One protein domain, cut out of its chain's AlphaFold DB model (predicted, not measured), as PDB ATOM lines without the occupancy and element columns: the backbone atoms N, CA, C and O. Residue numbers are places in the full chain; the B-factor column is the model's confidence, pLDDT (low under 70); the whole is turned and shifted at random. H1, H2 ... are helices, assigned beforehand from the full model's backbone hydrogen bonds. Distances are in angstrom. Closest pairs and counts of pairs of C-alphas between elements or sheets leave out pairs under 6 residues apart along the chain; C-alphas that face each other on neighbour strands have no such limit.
ATOM      1  N   VAL A 135      28.320  91.284  89.519       94.94
ATOM      2  CA  VAL A 135      29.327  90.241  89.289       94.94
ATOM      3  C   VAL A 135      29.015  89.023  90.154       94.94
ATOM      4  O   VAL A 135      28.355  89.130  91.193       94.94
ATOM      5  N   SER A 136      29.469  87.849  89.728       93.81
ATOM      6  CA  SER A 136      29.404  86.656  90.568       93.81
ATOM      7  C   SER A 136      30.515  86.652  91.624       93.81
ATOM      8  O   SER A 136      31.357  87.546  91.699       93.81
ATOM      9  N   SER A 137      30.550  85.601  92.443       92.00
ATOM     10  CA  SER A 137      31.648  85.334  93.374       92.00
ATOM     11  C   SER A 137      32.904  84.743  92.715       92.00
ATOM     12  O   SER A 137      33.883  84.511  93.413       92.00
ATOM     13  N   MET A 138      32.884  84.431  91.414       91.25
ATOM     14  CA  MET A 138      33.995  83.752  90.726       91.25
ATOM     15  C   MET A 138      35.221  84.633  90.437       91.25
ATOM     16  O   MET A 138      36.327  84.097  90.498       91.25
ATOM     17  N   PRO A 139      35.094  85.935  90.121       95.25
ATOM     18  CA  PRO A 139      36.262  86.774  89.867       95.25
ATOM     19  C   PRO A 139      37.197  86.927  91.065       95.25
ATOM     20  O   PRO A 139      38.409  86.967  90.883       95.25
ATOM     21  N   GLU A 140      36.653  87.001  92.283       95.56
ATOM     22  CA  GLU A 140      37.442  87.329  93.476       95.56
ATOM     23  C   GLU A 140      38.544  86.287  93.756       95.56
ATOM     24  O   GLU A 140      39.709  86.678  93.790       95.56
ATOM     25  N   PRO A 141      38.262  84.965  93.806       95.88
ATOM     26  CA  PRO A 141      39.314  83.960  93.981       95.88
ATOM     27  C   PRO A 141      40.354  83.940  92.852       95.88
ATOM     28  O   PRO A 141      41.506  83.575  93.077       95.88
ATOM     29  N   VAL A 142      39.963  84.309  91.625       96.62
ATOM     30  CA  VAL A 142      40.887  84.379  90.480       96.62
ATOM     31  C   VAL A 142      41.854  85.550  90.651       96.62
ATOM     32  O   VAL A 142      43.055  85.379  90.449       96.62
ATOM     33  N   LEU A 143      41.352  86.719  91.061       97.75
ATOM     34  CA  LEU A 143      42.181  87.890  91.349       97.75
ATOM     35  C   LEU A 143      43.112  87.635  92.533       97.75
ATOM     36  O   LEU A 143      44.308  87.884  92.413       97.75
ATOM     37  N   GLU A 144      42.595  87.090  93.638       97.44
ATOM     38  CA  GLU A 144      43.397  86.749  94.819       97.44
ATOM     39  C   GLU A 144      44.564  85.820  94.464       97.44
ATOM     40  O   GLU A 144      45.701  86.076  94.863       97.44
ATOM     41  N   LEU A 145      44.307  84.780  93.660       97.38
ATOM     42  CA  LEU A 145      45.340  83.862  93.188       97.38
ATOM     43  C   LEU A 145      46.404  84.582  92.349       97.38
ATOM     44  O   LEU A 145      47.597  84.395  92.577       97.38
ATOM     45  N   ILE A 146      45.983  85.403  91.383       97.38
ATOM     46  CA  ILE A 146      46.905  86.135  90.504       97.38
ATOM     47  C   ILE A 146      47.759  87.116  91.310       97.38
ATOM     48  O   ILE A 146      48.974  87.166  91.118       97.38
ATOM     49  N   TYR A 147      47.152  87.868  92.227       97.12
ATOM     50  CA  TYR A 147      47.869  88.824  93.064       97.12
ATOM     51  C   TYR A 147      48.878  88.125  93.972       97.12
ATOM     52  O   TYR A 147      50.031  88.545  94.010       97.12
ATOM     53  N   ALA A 148      48.494  87.026  94.628       97.19
ATOM     54  CA  ALA A 148      49.406  86.254  95.469       97.19
ATOM     55  C   ALA A 148      50.620  85.739  94.677       97.19
ATOM     56  O   ALA A 148      51.758  85.951  95.088       97.19
ATOM     57  N   ILE A 149      50.390  85.154  93.496       95.62
ATOM     58  CA  ILE A 149      51.456  84.669  92.605       95.62
ATOM     59  C   ILE A 149      52.428  85.793  92.221       95.62
ATOM     60  O   ILE A 149      53.643  85.582  92.179       95.62
ATOM     61  N   LEU A 150      51.906  86.982  91.915       95.62
ATOM     62  CA  LEU A 150      52.722  88.121  91.498       95.62
ATOM     63  C   LEU A 150      53.516  88.718  92.664       95.62
ATOM     64  O   LEU A 150      54.695  89.027  92.481       95.62
ATOM     65  N   GLU A 151      52.926  88.838  93.857       94.19
ATOM     66  CA  GLU A 151      53.650  89.263  95.065       94.19
ATOM     67  C   GLU A 151      54.761  88.272  95.438       94.19
ATOM     68  O   GLU A 151      55.885  88.696  95.718       94.19
ATOM     69  N   ASP A 152      54.496  86.963  95.363       92.56
ATOM     70  CA  ASP A 152      55.507  85.922  95.582       92.56
ATOM     71  C   ASP A 152      56.634  86.028  94.543       92.56
ATOM     72  O   ASP A 152      57.822  86.012  94.881       92.56
ATOM     73  N   GLY A 153      56.275  86.230  93.271       91.88
ATOM     74  CA  GLY A 153      57.222  86.498  92.190       91.88
ATOM     75  C   GLY A 153      58.096  87.720  92.469       91.88
ATOM     76  O   GLY A 153      59.313  87.660  92.282       91.88
ATOM     77  N   ALA A 154      57.511  88.813  92.963       92.31
ATOM     78  CA  ALA A 154      58.243  90.014  93.341       92.31
ATOM     79  C   ALA A 154      59.165  89.800  94.545       92.31
ATOM     80  O   ALA A 154      60.300  90.284  94.514       92.31
ATOM     81  N   ALA A 155      58.726  89.061  95.566       90.31
ATOM     82  CA  ALA A 155      59.544  88.730  96.730       90.31
ATOM     83  C   ALA A 155      60.823  87.980  96.323       90.31
ATOM     84  O   ALA A 155      61.908  88.336  96.778       90.31
ATOM     85  N   LEU A 156      60.727  87.044  95.371       89.56
ATOM     86  CA  LEU A 156      61.880  86.310  94.830       89.56
ATOM     87  C   LEU A 156      62.845  87.164  93.991       89.56
ATOM     88  O   LEU A 156      63.957  86.722  93.704       89.56
ATOM     89  N   THR A 157      62.446  88.369  93.566       87.44
ATOM     90  CA  THR A 157      63.359  89.294  92.865       87.44
ATOM     91  C   THR A 157      64.211  90.141  93.801       87.44
ATOM     92  O   THR A 157      65.102  90.841  93.318       87.44
ATOM     93  N   ARG A 158      63.917  90.138  95.106       84.69
ATOM     94  CA  ARG A 158      64.715  90.857  96.101       84.69
ATOM     95  C   ARG A 158      66.026  90.106  96.314       84.69
ATOM     96  O   ARG A 158      66.039  88.877  96.340       84.69
ATOM     97  N   ASP A 159      67.121  90.840  96.493       71.94
ATOM     98  CA  ASP A 159      68.456  90.276  96.744       71.94
ATOM     99  C   ASP A 159      68.603  89.760  98.196       71.94
ATOM    100  O   ASP A 159      69.631  89.950  98.851       71.94
ATOM    101  N   ASP A 160      67.558  89.119  98.721       74.06
ATOM    102  CA  ASP A 160      67.514  88.574 100.071       74.06
ATOM    103  C   ASP A 160      68.146  87.174 100.094       74.06
ATOM    104  O   ASP A 160      67.772  86.271  99.340       74.06
ATOM    105  N   VAL A 161      69.102  86.970 101.008       65.12
ATOM    106  CA  VAL A 161      69.850  85.704 101.169       65.12
ATOM    107  C   VAL A 161      68.919  84.515 101.448       65.12
ATOM    108  O   VAL A 161      69.246  83.380 101.108       65.12
ATOM    109  N   GLU A 162      67.747  84.778 102.030       76.62
ATOM    110  CA  GLU A 162      66.731  83.778 102.370       76.62
ATOM    111  C   GLU A 162      66.118  83.099 101.134       76.62
ATOM    112  O   GLU A 162      65.889  81.890 101.146       76.62
ATOM    113  N   TYR A 163      65.935  83.840 100.036       77.56
ATOM    114  CA  TYR A 163      65.287  83.343  98.815       77.56
ATOM    115  C   TYR A 163      66.268  83.041  97.674       77.56
ATOM    116  O   TYR A 163      65.855  82.598  96.600       77.56
ATOM    117  N   ALA A 164      67.575  83.202  97.907       77.12
ATOM    118  CA  ALA A 164      68.625  82.986  96.911       77.12
ATOM    119  C   ALA A 164      68.568  81.624  96.177       77.12
ATOM    120  O   ALA A 164      68.794  81.612  94.965       77.12
ATOM    121  N   PRO A 165      68.228  80.483  96.821       82.50
ATOM    122  CA  PRO A 165      68.121  79.201  96.116       82.50
ATOM    123  C   PRO A 165      66.960  79.136  95.114       82.50
ATOM    124  O   PRO A 165      66.996  78.329  94.189       82.50
ATOM    125  N   VAL A 166      65.927  79.960  95.307       84.44
ATOM    126  CA  VAL A 166      64.664  79.901  94.554       84.44
ATOM    127  C   VAL A 166      64.470  81.131  93.658       84.44
ATOM    128  O   VAL A 166      63.613  81.121  92.788       84.44
ATOM    129  N   ALA A 167      65.314  82.159  93.771       83.06
ATOM    130  CA  ALA A 167      65.235  83.392  92.979       83.06
ATOM    131  C   ALA A 167      65.223  83.164  91.449       83.06
ATOM    132  O   ALA A 167      64.647  83.951  90.694       83.06
ATOM    133  N   ALA A 168      65.820  82.067  90.972       85.94
ATOM    134  CA  ALA A 168      65.812  81.694  89.557       85.94
ATOM    135  C   ALA A 168      64.412  81.339  89.015       85.94
ATOM    136  O   ALA A 168      64.208  81.413  87.804       85.94
ATOM    137  N   THR A 169      63.447  80.993  89.876       87.81
ATOM    138  CA  THR A 169      62.077  80.633  89.468       87.81
ATOM    139  C   THR A 169      61.156  81.841  89.301       87.81
ATOM    140  O   THR A 169      60.079  81.695  88.723       87.81
ATOM    141  N   ALA A 170      61.580  83.041  89.725       87.69
ATOM    142  CA  ALA A 170      60.783  84.265  89.635       87.69
ATOM    143  C   ALA A 170      60.161  84.509  88.239       87.69
ATOM    144  O   ALA A 170      58.958  84.759  88.185       87.69
ATOM    145  N   PRO A 171      60.886  84.369  87.101       89.56
ATOM    146  CA  PRO A 171      60.276  84.523  85.776       89.56
ATOM    147  C   PRO A 171      59.098  83.572  85.523       89.56
ATOM    148  O   PRO A 171      58.142  83.954  84.859       89.56
ATOM    149  N   GLY A 172      59.161  82.345  86.054       90.94
ATOM    150  CA  GLY A 172      58.096  81.355  85.915       90.94
ATOM    151  C   GLY A 172      56.821  81.780  86.640       90.94
ATOM    152  O   GLY A 172      55.742  81.668  86.070       90.94
ATOM    153  N   LEU A 173      56.944  82.345  87.849       92.56
ATOM    154  CA  LEU A 173      55.798  82.867  88.604       92.56
ATOM    155  C   LEU A 173      55.114  84.029  87.876       92.56
ATOM    156  O   LEU A 173      53.890  84.050  87.799       92.56
ATOM    157  N   PHE A 174      55.876  84.933  87.253       94.38
ATOM    158  CA  PHE A 174      55.301  86.018  86.442       94.38
ATOM    159  C   PHE A 174      54.544  85.526  85.194       94.38
ATOM    160  O   PHE A 174      53.733  86.277  84.661       94.38
ATOM    161  N   GLY A 175      54.766  84.285  84.743       93.75
ATOM    162  CA  GLY A 175      54.020  83.666  83.640       93.75
ATOM    163  C   GLY A 175      52.766  82.886  84.064       93.75
ATOM    164  O   GLY A 175      51.923  82.576  83.225       93.75
ATOM    165  N   LEU A 176      52.606  82.563  85.352       95.69
ATOM    166  CA  LEU A 176      51.454  81.794  85.838       95.69
ATOM    167  C   LEU A 176      50.092  82.508  85.721       95.69
ATOM    168  O   LEU A 176      49.111  81.807  85.455       95.69
ATOM    169  N   PRO A 177      49.974  83.848  85.860       96.50
ATOM    170  CA  PRO A 177      48.699  84.540  85.669       96.50
ATOM    171  C   PRO A 177      48.048  84.254  84.313       96.50
ATOM    172  O   PRO A 177      46.848  83.990  84.259       96.50
ATOM    173  N   THR A 178      48.838  84.199  83.238       96.12
ATOM    174  CA  THR A 178      48.366  83.853  81.889       96.12
ATOM    175  C   THR A 178      47.671  82.488  81.868       96.12
ATOM    176  O   THR A 178      46.579  82.347  81.311       96.12
ATOM    177  N   PHE A 179      48.247  81.482  82.533       96.12
ATOM    178  CA  PHE A 179      47.651  80.145  82.623       96.12
ATOM    179  C   PHE A 179      46.404  80.111  83.512       96.12
ATOM    180  O   PHE A 179      45.424  79.458  83.153       96.12
ATOM    181  N   ALA A 180      46.396  80.836  84.634       96.38
ATOM    182  CA  ALA A 180      45.218  80.943  85.497       96.38
ATOM    183  C   ALA A 180      44.026  81.567  84.746       96.38
ATOM    184  O   ALA A 180      42.903  81.063  84.809       96.38
ATOM    185  N   LEU A 181      44.281  82.617  83.962       97.31
ATOM    186  CA  LEU A 181      43.271  83.264  83.126       97.31
ATOM    187  C   LEU A 181      42.843  82.395  81.941       97.31
ATOM    188  O   LEU A 181      41.669  82.397  81.571       97.31
ATOM    189  N   ALA A 182      43.759  81.624  81.352       96.50
ATOM    190  CA  ALA A 182      43.412  80.631  80.338       96.50
ATOM    191  C   ALA A 182      42.481  79.548  80.896       96.50
ATOM    192  O   ALA A 182      41.471  79.227  80.269       96.50
ATOM    193  N   LEU A 183      42.763  79.052  82.103       95.88
ATOM    194  CA  LEU A 183      41.917  78.082  82.792       95.88
ATOM    195  C   LEU A 183      40.521  78.652  83.076       95.88
ATOM    196  O   LEU A 183      39.519  77.985  82.807       95.88
ATOM    197  N   PHE A 184      40.444  79.897  83.557       96.38
ATOM    198  CA  PHE A 184      39.171  80.594  83.745       96.38
ATOM    199  C   PHE A 184      38.369  80.647  82.438       96.38
ATOM    200  O   PHE A 184      37.210  80.233  82.418       96.38
ATOM    201  N   ARG A 185      38.985  81.082  81.329       96.31
ATOM    202  CA  ARG A 185      38.329  81.170  80.011       96.31
ATOM    203  C   ARG A 185      37.881  79.811  79.470       96.31
ATOM    204  O   ARG A 185      36.852  79.740  78.811       96.31
ATOM    205  N   ALA A 186      38.618  78.741  79.757       95.62
ATOM    206  CA  ALA A 186      38.277  77.393  79.306       95.62
ATOM    207  C   ALA A 186      37.092  76.782  80.078       95.62
ATOM    208  O   ALA A 186      36.242  76.117  79.493       95.62
ATOM    209  N   ILE A 187      37.019  76.996  81.396       94.00
ATOM    210  CA  ILE A 187      36.016  76.335  82.251       94.00
ATOM    211  C   ILE A 187      34.730  77.157  82.370       94.00
ATOM    212  O   ILE A 187      33.638  76.593  82.495       94.00
ATOM    213  N   SER A 188      34.842  78.485  82.345       94.81
ATOM    214  CA  SER A 188      33.714  79.377  82.610       94.81
ATOM    215  C   SER A 188      32.498  79.135  81.700       94.81
ATOM    216  O   SER A 188      31.413  78.987  82.266       94.81
ATOM    217  N   PRO A 189      32.595  78.945  80.366       93.69
ATOM    218  CA  PRO A 189      31.402  78.737  79.534       93.69
ATOM    219  C   PRO A 189      30.540  77.549  79.999       93.69
ATOM    220  O   PRO A 189      29.311  77.631  80.049       93.69
ATOM    221  N   HIS A 190      31.173  76.462  80.447       92.62
ATOM    222  CA  HIS A 190      30.474  75.284  80.970       92.62
ATOM    223  C   HIS A 190      29.847  75.503  82.351       92.62
ATOM    224  O   HIS A 190      28.863  74.853  82.700       92.62
ATOM    225  N   TYR A 191      30.432  76.376  83.170       92.06
ATOM    226  CA  TYR A 191      29.894  76.703  84.486       92.06
ATOM    227  C   TYR A 191      28.695  77.651  84.378       92.06
ATOM    228  O   TYR A 191      27.643  77.375  84.957       92.06
ATOM    229  N   TYR A 192      28.843  78.737  83.617       94.25
ATOM    230  CA  TYR A 192      27.834  79.791  83.515       94.25
ATOM    231  C   TYR A 192      26.603  79.361  82.714       94.25
ATOM    232  O   TYR A 192      25.492  79.713  83.095       94.25
ATOM    233  N   SER A 193      26.751  78.505  81.700       90.25
ATOM    234  CA  SER A 193      25.615  77.960  80.931       90.25
ATOM    235  C   SER A 193      24.596  77.163  81.762       90.25
ATOM    236  O   SER A 193      23.492  76.899  81.296       90.25
ATOM    237  N   ARG A 194      24.923  76.790  83.007       88.88
ATOM    238  CA  ARG A 194      24.016  76.065  83.916       88.88
ATOM    239  C   ARG A 194      22.953  76.945  84.570       88.88
ATOM    240  O   ARG A 194      22.039  76.409  85.192       88.88
ATOM    241  N   SER A 195      23.106  78.265  84.512       88.50
ATOM    242  CA  SER A 195      22.170  79.221  85.100       88.50
ATOM    243  C   SER A 195      21.547  80.074  84.009       88.50
ATOM    244  O   SER A 195      22.243  80.540  83.109       88.50
ATOM    245  N   GLU A 196      20.255  80.364  84.138       86.62
ATOM    246  CA  GLU A 196      19.618  81.400  83.324       86.62
ATOM    247  C   GLU A 196      20.328  82.742  83.555       86.62
ATOM    248  O   GLU A 196      20.663  83.090  84.690       86.62
ATOM    249  N   GLY A 197      20.637  83.455  82.468       89.12
ATOM    250  CA  GLY A 197      21.431  84.688  82.513       89.12
ATOM    251  C   GLY A 197      22.913  84.488  82.845       89.12
ATOM    252  O   GLY A 197      23.643  85.467  82.984       89.12
ATOM    253  N   GLY A 198      23.397  83.248  82.960       93.31
ATOM    254  CA  GLY A 198      24.779  82.975  83.343       93.31
ATOM    255  C   GLY A 198      25.805  83.541  82.363       93.31
ATOM    256  O   GLY A 198      26.810  84.088  82.801       93.31
ATOM    257  N   ASN A 199      25.541  83.511  81.056       93.62
ATOM    258  CA  ASN A 199      26.449  84.112  80.071       93.62
ATOM    259  C   ASN A 199      26.557  85.644  80.215       93.62
ATOM    260  O   ASN A 199      27.606  86.212  79.919       93.62
ATOM    261  N   MET A 200      25.524  86.308  80.750       95.75
ATOM    262  CA  MET A 200      25.591  87.736  81.087       95.75
ATOM    263  C   MET A 200      26.451  87.988  82.329       95.75
ATOM    264  O   MET A 200      27.213  88.953  82.359       95.75
ATOM    265  N   PHE A 201      26.407  87.092  83.322       95.69
ATOM    266  CA  PHE A 201      27.384  87.120  84.413       95.69
ATOM    267  C   PHE A 201      28.802  86.870  83.905       95.69
ATOM    268  O   PHE A 201      29.708  87.575  84.321       95.69
ATOM    269  N   LEU A 202      29.000  85.925  82.982       96.81
ATOM    270  CA  LEU A 202      30.310  85.658  82.389       96.81
ATOM    271  C   LEU A 202      30.885  86.895  81.689       96.81
ATOM    272  O   LEU A 202      32.054  87.220  81.885       96.81
ATOM    273  N   TYR A 203      30.057  87.606  80.920       97.06
ATOM    274  CA  TYR A 203      30.424  88.887  80.319       97.06
ATOM    275  C   TYR A 203      30.874  89.903  81.382       97.06
ATOM    276  O   TYR A 203      31.992  90.414  81.307       97.06
ATOM    277  N   ASN A 204      30.046  90.146  82.403       96.88
ATOM    278  CA  ASN A 204      30.355  91.094  83.474       96.88
ATOM    279  C   ASN A 204      31.615  90.710  84.261       96.88
ATOM    280  O   ASN A 204      32.442  91.563  84.568       96.88
ATOM    281  N   ASP A 205      31.764  89.429  84.583       97.12
ATOM    282  CA  ASP A 205      32.859  88.885  85.378       97.12
ATOM    283  C   ASP A 205      34.187  88.976  84.630       97.12
ATOM    284  O   ASP A 205      35.192  89.387  85.206       97.12
ATOM    285  N   ALA A 206      34.199  88.649  83.337       97.62
ATOM    286  CA  ALA A 206      35.390  88.778  82.508       97.62
ATOM    287  C   ALA A 206      35.775  90.252  82.272       97.62
ATOM    288  O   ALA A 206      36.964  90.572  82.322       97.62
ATOM    289  N   MET A 207      34.798  91.155  82.096       97.12
ATOM    290  CA  MET A 207      35.063  92.601  82.042       97.12
ATOM    291  C   MET A 207      35.620  93.127  83.365       97.12
ATOM    292  O   MET A 207      36.610  93.853  83.373       97.12
ATOM    293  N   TYR A 208      35.035  92.702  84.483       97.00
ATOM    294  CA  TYR A 208      35.490  93.073  85.816       97.00
ATOM    295  C   TYR A 208      36.923  92.588  86.098       97.00
ATOM    296  O   TYR A 208      37.744  93.345  86.618       97.00
ATOM    297  N   LEU A 209      37.250  91.344  85.725       97.88
ATOM    298  CA  LEU A 209      38.614  90.817  85.819       97.88
ATOM    299  C   LEU A 209      39.595  91.659  84.999       97.88
ATOM    300  O   LEU A 209      40.655  92.018  85.506       97.88
ATOM    301  N   ALA A 210      39.242  91.994  83.757       97.81
ATOM    302  CA  ALA A 210      40.083  92.815  82.893       97.81
ATOM    303  C   ALA A 210      40.338  94.209  83.495       97.81
ATOM    304  O   ALA A 210      41.481  94.660  83.529       97.81
ATOM    305  N   GLU A 211      39.295  94.858  84.019       96.50
ATOM    306  CA  GLU A 211      39.395  96.166  84.672       96.50
ATOM    307  C   GLU A 211      40.321  96.118  85.893       96.50
ATOM    308  O   GLU A 211      41.268  96.900  85.985       96.50
ATOM    309  N   LYS A 212      40.122  95.156  86.804       97.62
ATOM    310  CA  LYS A 212      40.955  95.048  88.013       97.62
ATOM    311  C   LYS A 212      42.392  94.664  87.742       97.62
ATOM    312  O   LYS A 212      43.286  95.202  88.390       97.62
ATOM    313  N   LEU A 213      42.636  93.807  86.760       97.62
ATOM    314  CA  LEU A 213      43.997  93.500  86.337       97.62
ATOM    315  C   LEU A 213      44.677  94.704  85.678       97.62
ATOM    316  O   LEU A 213      45.877  94.887  85.874       97.62
ATOM    317  N   SER A 214      43.932  95.552  84.960       97.06
ATOM    318  CA  SER A 214      44.460  96.808  84.414       97.06
ATOM    319  C   SER A 214      44.823  97.796  85.522       97.06
ATOM    320  O   SER A 214      45.951  98.287  85.556       97.06
ATOM    321  N   GLU A 215      43.913  98.039  86.473       96.75
ATOM    322  CA  GLU A 215      44.181  98.884  87.645       96.75
ATOM    323  C   GLU A 215      45.400  98.380  88.431       96.75
ATOM    324  O   GLU A 215      46.275  99.160  88.822       96.75
ATOM    325  N   PHE A 216      45.481  97.063  88.633       96.31
ATOM    326  CA  PHE A 216      46.601  96.421  89.305       96.31
ATOM    327  C   PHE A 216      47.909  96.607  88.533       96.31
ATOM    328  O   PHE A 216      48.917  96.972  89.134       96.31
ATOM    329  N   ALA A 217      47.913  96.409  87.211       95.25
ATOM    330  CA  ALA A 217      49.106  96.575  86.386       95.25
ATOM    331  C   ALA A 217      49.623  98.022  86.392       95.25
ATOM    332  O   ALA A 217      50.835  98.252  86.473       95.25
ATOM    333  N   ASP A 218      48.720  99.001  86.379       94.75
ATOM    334  CA  ASP A 218      49.068 100.417  86.485       94.75
ATOM    335  C   ASP A 218      49.599 100.782  87.873       94.75
ATOM    336  O   ASP A 218      50.562 101.548  87.994       94.75
ATOM    337  N   GLY A 219      48.999 100.226  88.929       95.06
ATOM    338  CA  GLY A 219      49.479 100.364  90.303       95.06
ATOM    339  C   GLY A 219      50.858  99.732  90.501       95.06
ATOM    340  O   GLY A 219      51.744 100.350  91.091       95.06
ATOM    341  N   TRP A 220      51.081  98.543  89.938       94.56
ATOM    342  CA  TRP A 220      52.338  97.797  90.012       94.56
ATOM    343  C   TRP A 220      53.519  98.583  89.445       94.56
ATOM    344  O   TRP A 220      54.582  98.667  90.060       94.56
ATOM    345  N   LYS A 221      53.328  99.224  88.287       90.44
ATOM    346  CA  LYS A 221      54.368 100.037  87.638       90.44
ATOM    347  C   LYS A 221      54.781 101.252  88.484       90.44
ATOM    348  O   LYS A 221      55.918 101.702  88.368       90.44
ATOM    349  N   LYS A 222      53.888 101.760  89.343       93.00
ATOM    350  CA  LYS A 222      54.094 102.949  90.195       93.00
ATOM    351  C   LYS A 222      54.648 102.634  91.588       93.00
ATOM    352  O   LYS A 222      54.909 103.554  92.354       93.00
ATOM    353  N   ARG A 223      54.801 101.357  91.940       92.31
ATOM    354  CA  ARG A 223      55.262 100.935  93.266       92.31
ATOM    355  C   ARG A 223      56.763 101.139  93.451       92.31
ATOM    356  O   ARG A 223      57.576 100.586  92.703       92.31
ATOM    357  N   ASP A 224      57.119 101.880  94.498       89.44
ATOM    358  CA  ASP A 224      58.506 102.161  94.886       89.44
ATOM    359  C   ASP A 224      59.169 100.993  95.636       89.44
ATOM    360  O   ASP A 224      60.391 100.861  95.621       89.44
ATOM    361  N   ASP A 225      58.378 100.116  96.261       89.75
ATOM    362  CA  ASP A 225      58.849  98.968  97.050       89.75
ATOM    363  C   ASP A 225      59.321  97.773  96.199       89.75
ATOM    364  O   ASP A 225      59.894  96.809  96.717       89.75
ATOM    365  N   LEU A 226      59.086  97.828  94.885       90.56
ATOM    366  CA  LEU A 226      59.444  96.781  93.934       90.56
ATOM    367  C   LEU A 226      60.825  97.013  93.311       90.56
ATOM    368  O   LEU A 226      61.256  98.144  93.063       90.56
ATOM    369  N   THR A 227      61.511  95.921  92.975       90.00
ATOM    370  CA  THR A 227      62.750  95.996  92.195       90.00
ATOM    371  C   THR A 227      62.444  96.415  90.747       90.00
ATOM    372  O   THR A 227      61.367  96.106  90.222       90.00
ATOM    373  N   PRO A 228      63.384  97.070  90.033       89.38
ATOM    374  CA  PRO A 228      63.214  97.352  88.606       89.38
ATOM    375  C   PRO A 228      62.940  96.084  87.786       89.38
ATOM    376  O   PRO A 228      62.180  96.114  86.821       89.38
ATOM    377  N   ARG A 229      63.525  94.954  88.205       88.75
ATOM    378  CA  ARG A 229      63.304  93.642  87.598       88.75
ATOM    379  C   ARG A 229      61.846  93.191  87.743       88.75
ATOM    380  O   ARG A 229      61.244  92.858  86.730       88.75
ATOM    381  N   ALA A 230      61.265  93.243  88.945       89.56
ATOM    382  CA  ALA A 230      59.860  92.882  89.175       89.56
ATOM    383  C   ALA A 230      58.876  93.781  88.411       89.56
ATOM    384  O   ALA A 230      57.889  93.292  87.863       89.56
ATOM    385  N   ARG A 231      59.152  95.090  88.318       91.75
ATOM    386  CA  ARG A 231      58.314  96.011  87.531       91.75
ATOM    387  C   ARG A 231      58.307  95.659  86.042       91.75
ATOM    388  O   ARG A 231      57.247  95.654  85.431       91.75
ATOM    389  N   ASN A 232      59.467  95.321  85.480       90.56
ATOM    390  CA  ASN A 232      59.609  95.002  84.053       90.56
ATOM    391  C   ASN A 232      59.140  93.585  83.679       90.56
ATOM    392  O   ASN A 232      58.953  93.293  82.499       90.56
ATOM    393  N   MET A 233      58.999  92.690  84.659       91.56
ATOM    394  CA  MET A 233      58.548  91.313  84.436       91.56
ATOM    395  C   MET A 233      57.029  91.179  84.334       91.56
ATOM    396  O   MET A 233      56.560  90.205  83.751       91.56
ATOM    397  N   LEU A 234      56.261  92.139  84.860       93.56
ATOM    398  CA  LEU A 234      54.807  92.099  84.765       93.56
ATOM    399  C   LEU A 234      54.355  92.276  83.310       93.56
ATOM    400  O   LEU A 234      54.622  93.304  82.689       93.56
ATOM    401  N   ARG A 235      53.631  91.283  82.788       91.56
ATOM    402  CA  ARG A 235      53.065  91.286  81.435       91.56
ATOM    403  C   ARG A 235      51.622  90.802  81.484       91.56
ATOM    404  O   ARG A 235      51.374  89.614  81.344       91.56
ATOM    405  N   LEU A 236      50.686  91.724  81.702       95.12
ATOM    406  CA  LEU A 236      49.249  91.415  81.736       95.12
ATOM    407  C   LEU A 236      48.474  92.023  80.560       95.12
ATOM    408  O   LEU A 236      47.323  91.663  80.352       95.12
ATOM    409  N   ASP A 237      49.082  92.909  79.765       94.62
ATOM    410  CA  ASP A 237      48.365  93.687  78.744       94.62
ATOM    411  C   ASP A 237      47.652  92.793  77.708       94.62
ATOM    412  O   ASP A 237      46.483  93.010  77.386       94.62
ATOM    413  N   ASN A 238      48.322  91.740  77.224       95.62
ATOM    414  CA  ASN A 238      47.729  90.789  76.276       95.62
ATOM    415  C   ASN A 238      46.626  89.932  76.914       95.62
ATOM    416  O   ASN A 238      45.627  89.624  76.260       95.62
ATOM    417  N   ASP A 239      46.784  89.566  78.185       95.62
ATOM    418  CA  ASP A 239      45.795  88.777  78.921       95.62
ATOM    419  C   ASP A 239      44.527  89.590  79.207       95.62
ATOM    420  O   ASP A 239      43.418  89.081  79.043       95.62
ATOM    421  N   ILE A 240      44.680  90.871  79.553       97.62
ATOM    422  CA  ILE A 240      43.579  91.823  79.748       97.62
ATOM    423  C   ILE A 240      42.790  91.989  78.445       97.62
ATOM    424  O   ILE A 240      41.569  91.824  78.444       97.62
ATOM    425  N   LYS A 241      43.473  92.227  77.316       97.19
ATOM    426  CA  LYS A 241      42.825  92.297  75.992       97.19
ATOM    427  C   LYS A 241      42.096  90.995  75.650       97.19
ATOM    428  O   LYS A 241      40.955  91.015  75.192       97.19
ATOM    429  N   SER A 242      42.728  89.854  75.927       96.69
ATOM    430  CA  SER A 242      42.134  88.535  75.694       96.69
ATOM    431  C   SER A 242      40.884  88.296  76.548       96.69
ATOM    432  O   SER A 242      39.931  87.675  76.074       96.69
ATOM    433  N   LEU A 243      40.854  88.798  77.788       97.12
ATOM    434  CA  LEU A 243      39.677  88.757  78.660       97.12
ATOM    435  C   LEU A 243      38.542  89.644  78.142       97.12
ATOM    436  O   LEU A 243      37.404  89.184  78.106       97.12
ATOM    437  N   GLN A 244      38.836  90.866  77.691       97.62
ATOM    438  CA  GLN A 244      37.831  91.758  77.098       97.62
ATOM    439  C   GLN A 244      37.213  91.140  75.838       97.62
ATOM    440  O   GLN A 244      35.991  91.085  75.699       97.62
ATOM    441  N   ALA A 245      38.045  90.590  74.949       97.31
ATOM    442  CA  ALA A 245      37.575  89.880  73.762       97.31
ATOM    443  C   ALA A 245      36.743  88.638  74.126       97.31
ATOM    444  O   ALA A 245      35.723  88.348  73.502       97.31
ATOM    445  N   PHE A 246      37.147  87.892  75.155       97.56
ATOM    446  CA  PHE A 246      36.388  86.750  75.662       97.56
ATOM    447  C   PHE A 246      35.027  87.152  76.255       97.56
ATOM    448  O   PHE A 246      34.024  86.486  75.986       97.56
ATOM    449  N   ALA A 247      34.968  88.258  76.997       96.38
ATOM    450  CA  ALA A 247      33.726  88.812  77.519       96.38
ATOM    451  C   ALA A 247      32.769  89.182  76.377       96.38
ATOM    452  O   ALA A 247      31.634  88.706  76.345       96.38
TER     453      ALA A 247
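This is residues 135 to 247 of the 443 residues of an uncharacterized protein of Fusarium oxysporum f. sp. lycopersici (strain 4287 / CBS 123668 / FGSC 9935 / NRRL 34936) (UniProt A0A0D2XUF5). Four helices, H1, H2, H3 and H5, make a rod-like up-and-down bundle, each running against the one before, with short H4 near the end where H1 finishes. The printed part has 113 residues with five named helices, H1 to H5, and no named strand: all helix. It is only just compact, close to loose, with a radius of gyration of the C-alphas of 15.6 A, and spans 53 by 26 by 20 A.

H1, residues 139 to 155, and H2, residues 167 to 192, touch as a hairpin; the closest C-alphas, of Gly 153 and Ala 170, are 4.9 A apart, at a shallow tilt of 7 degrees, opposite ways. With residues 188 to 192 alone, H2 touches H3, residues 198 to 221, a second hairpin; the closest C-alphas, of Tyr 192 and Gly 198, are 4.4 A apart. H4, residues 228 to 233, touches no helix. H5, residues 237 to 247, touches H3; the closest C-alphas, of Tyr 203 and Ala 247, are 4.3 A apart. Every O i to N i+4 pair is within hydrogen-bond range in H1, H3, H4 and H5, and 15 of 22 in H2.

H1 begins at C-alpha 139 (36.262, 86.774, 89.867) and H5 ends at C-alpha 247 (33.726, 88.812, 77.519). H2 is 38.7 A long, H3 34.4 A.

The printed part has no cut. The link H1 to H2 is long, and residue 161 is under 70 in pLDDT.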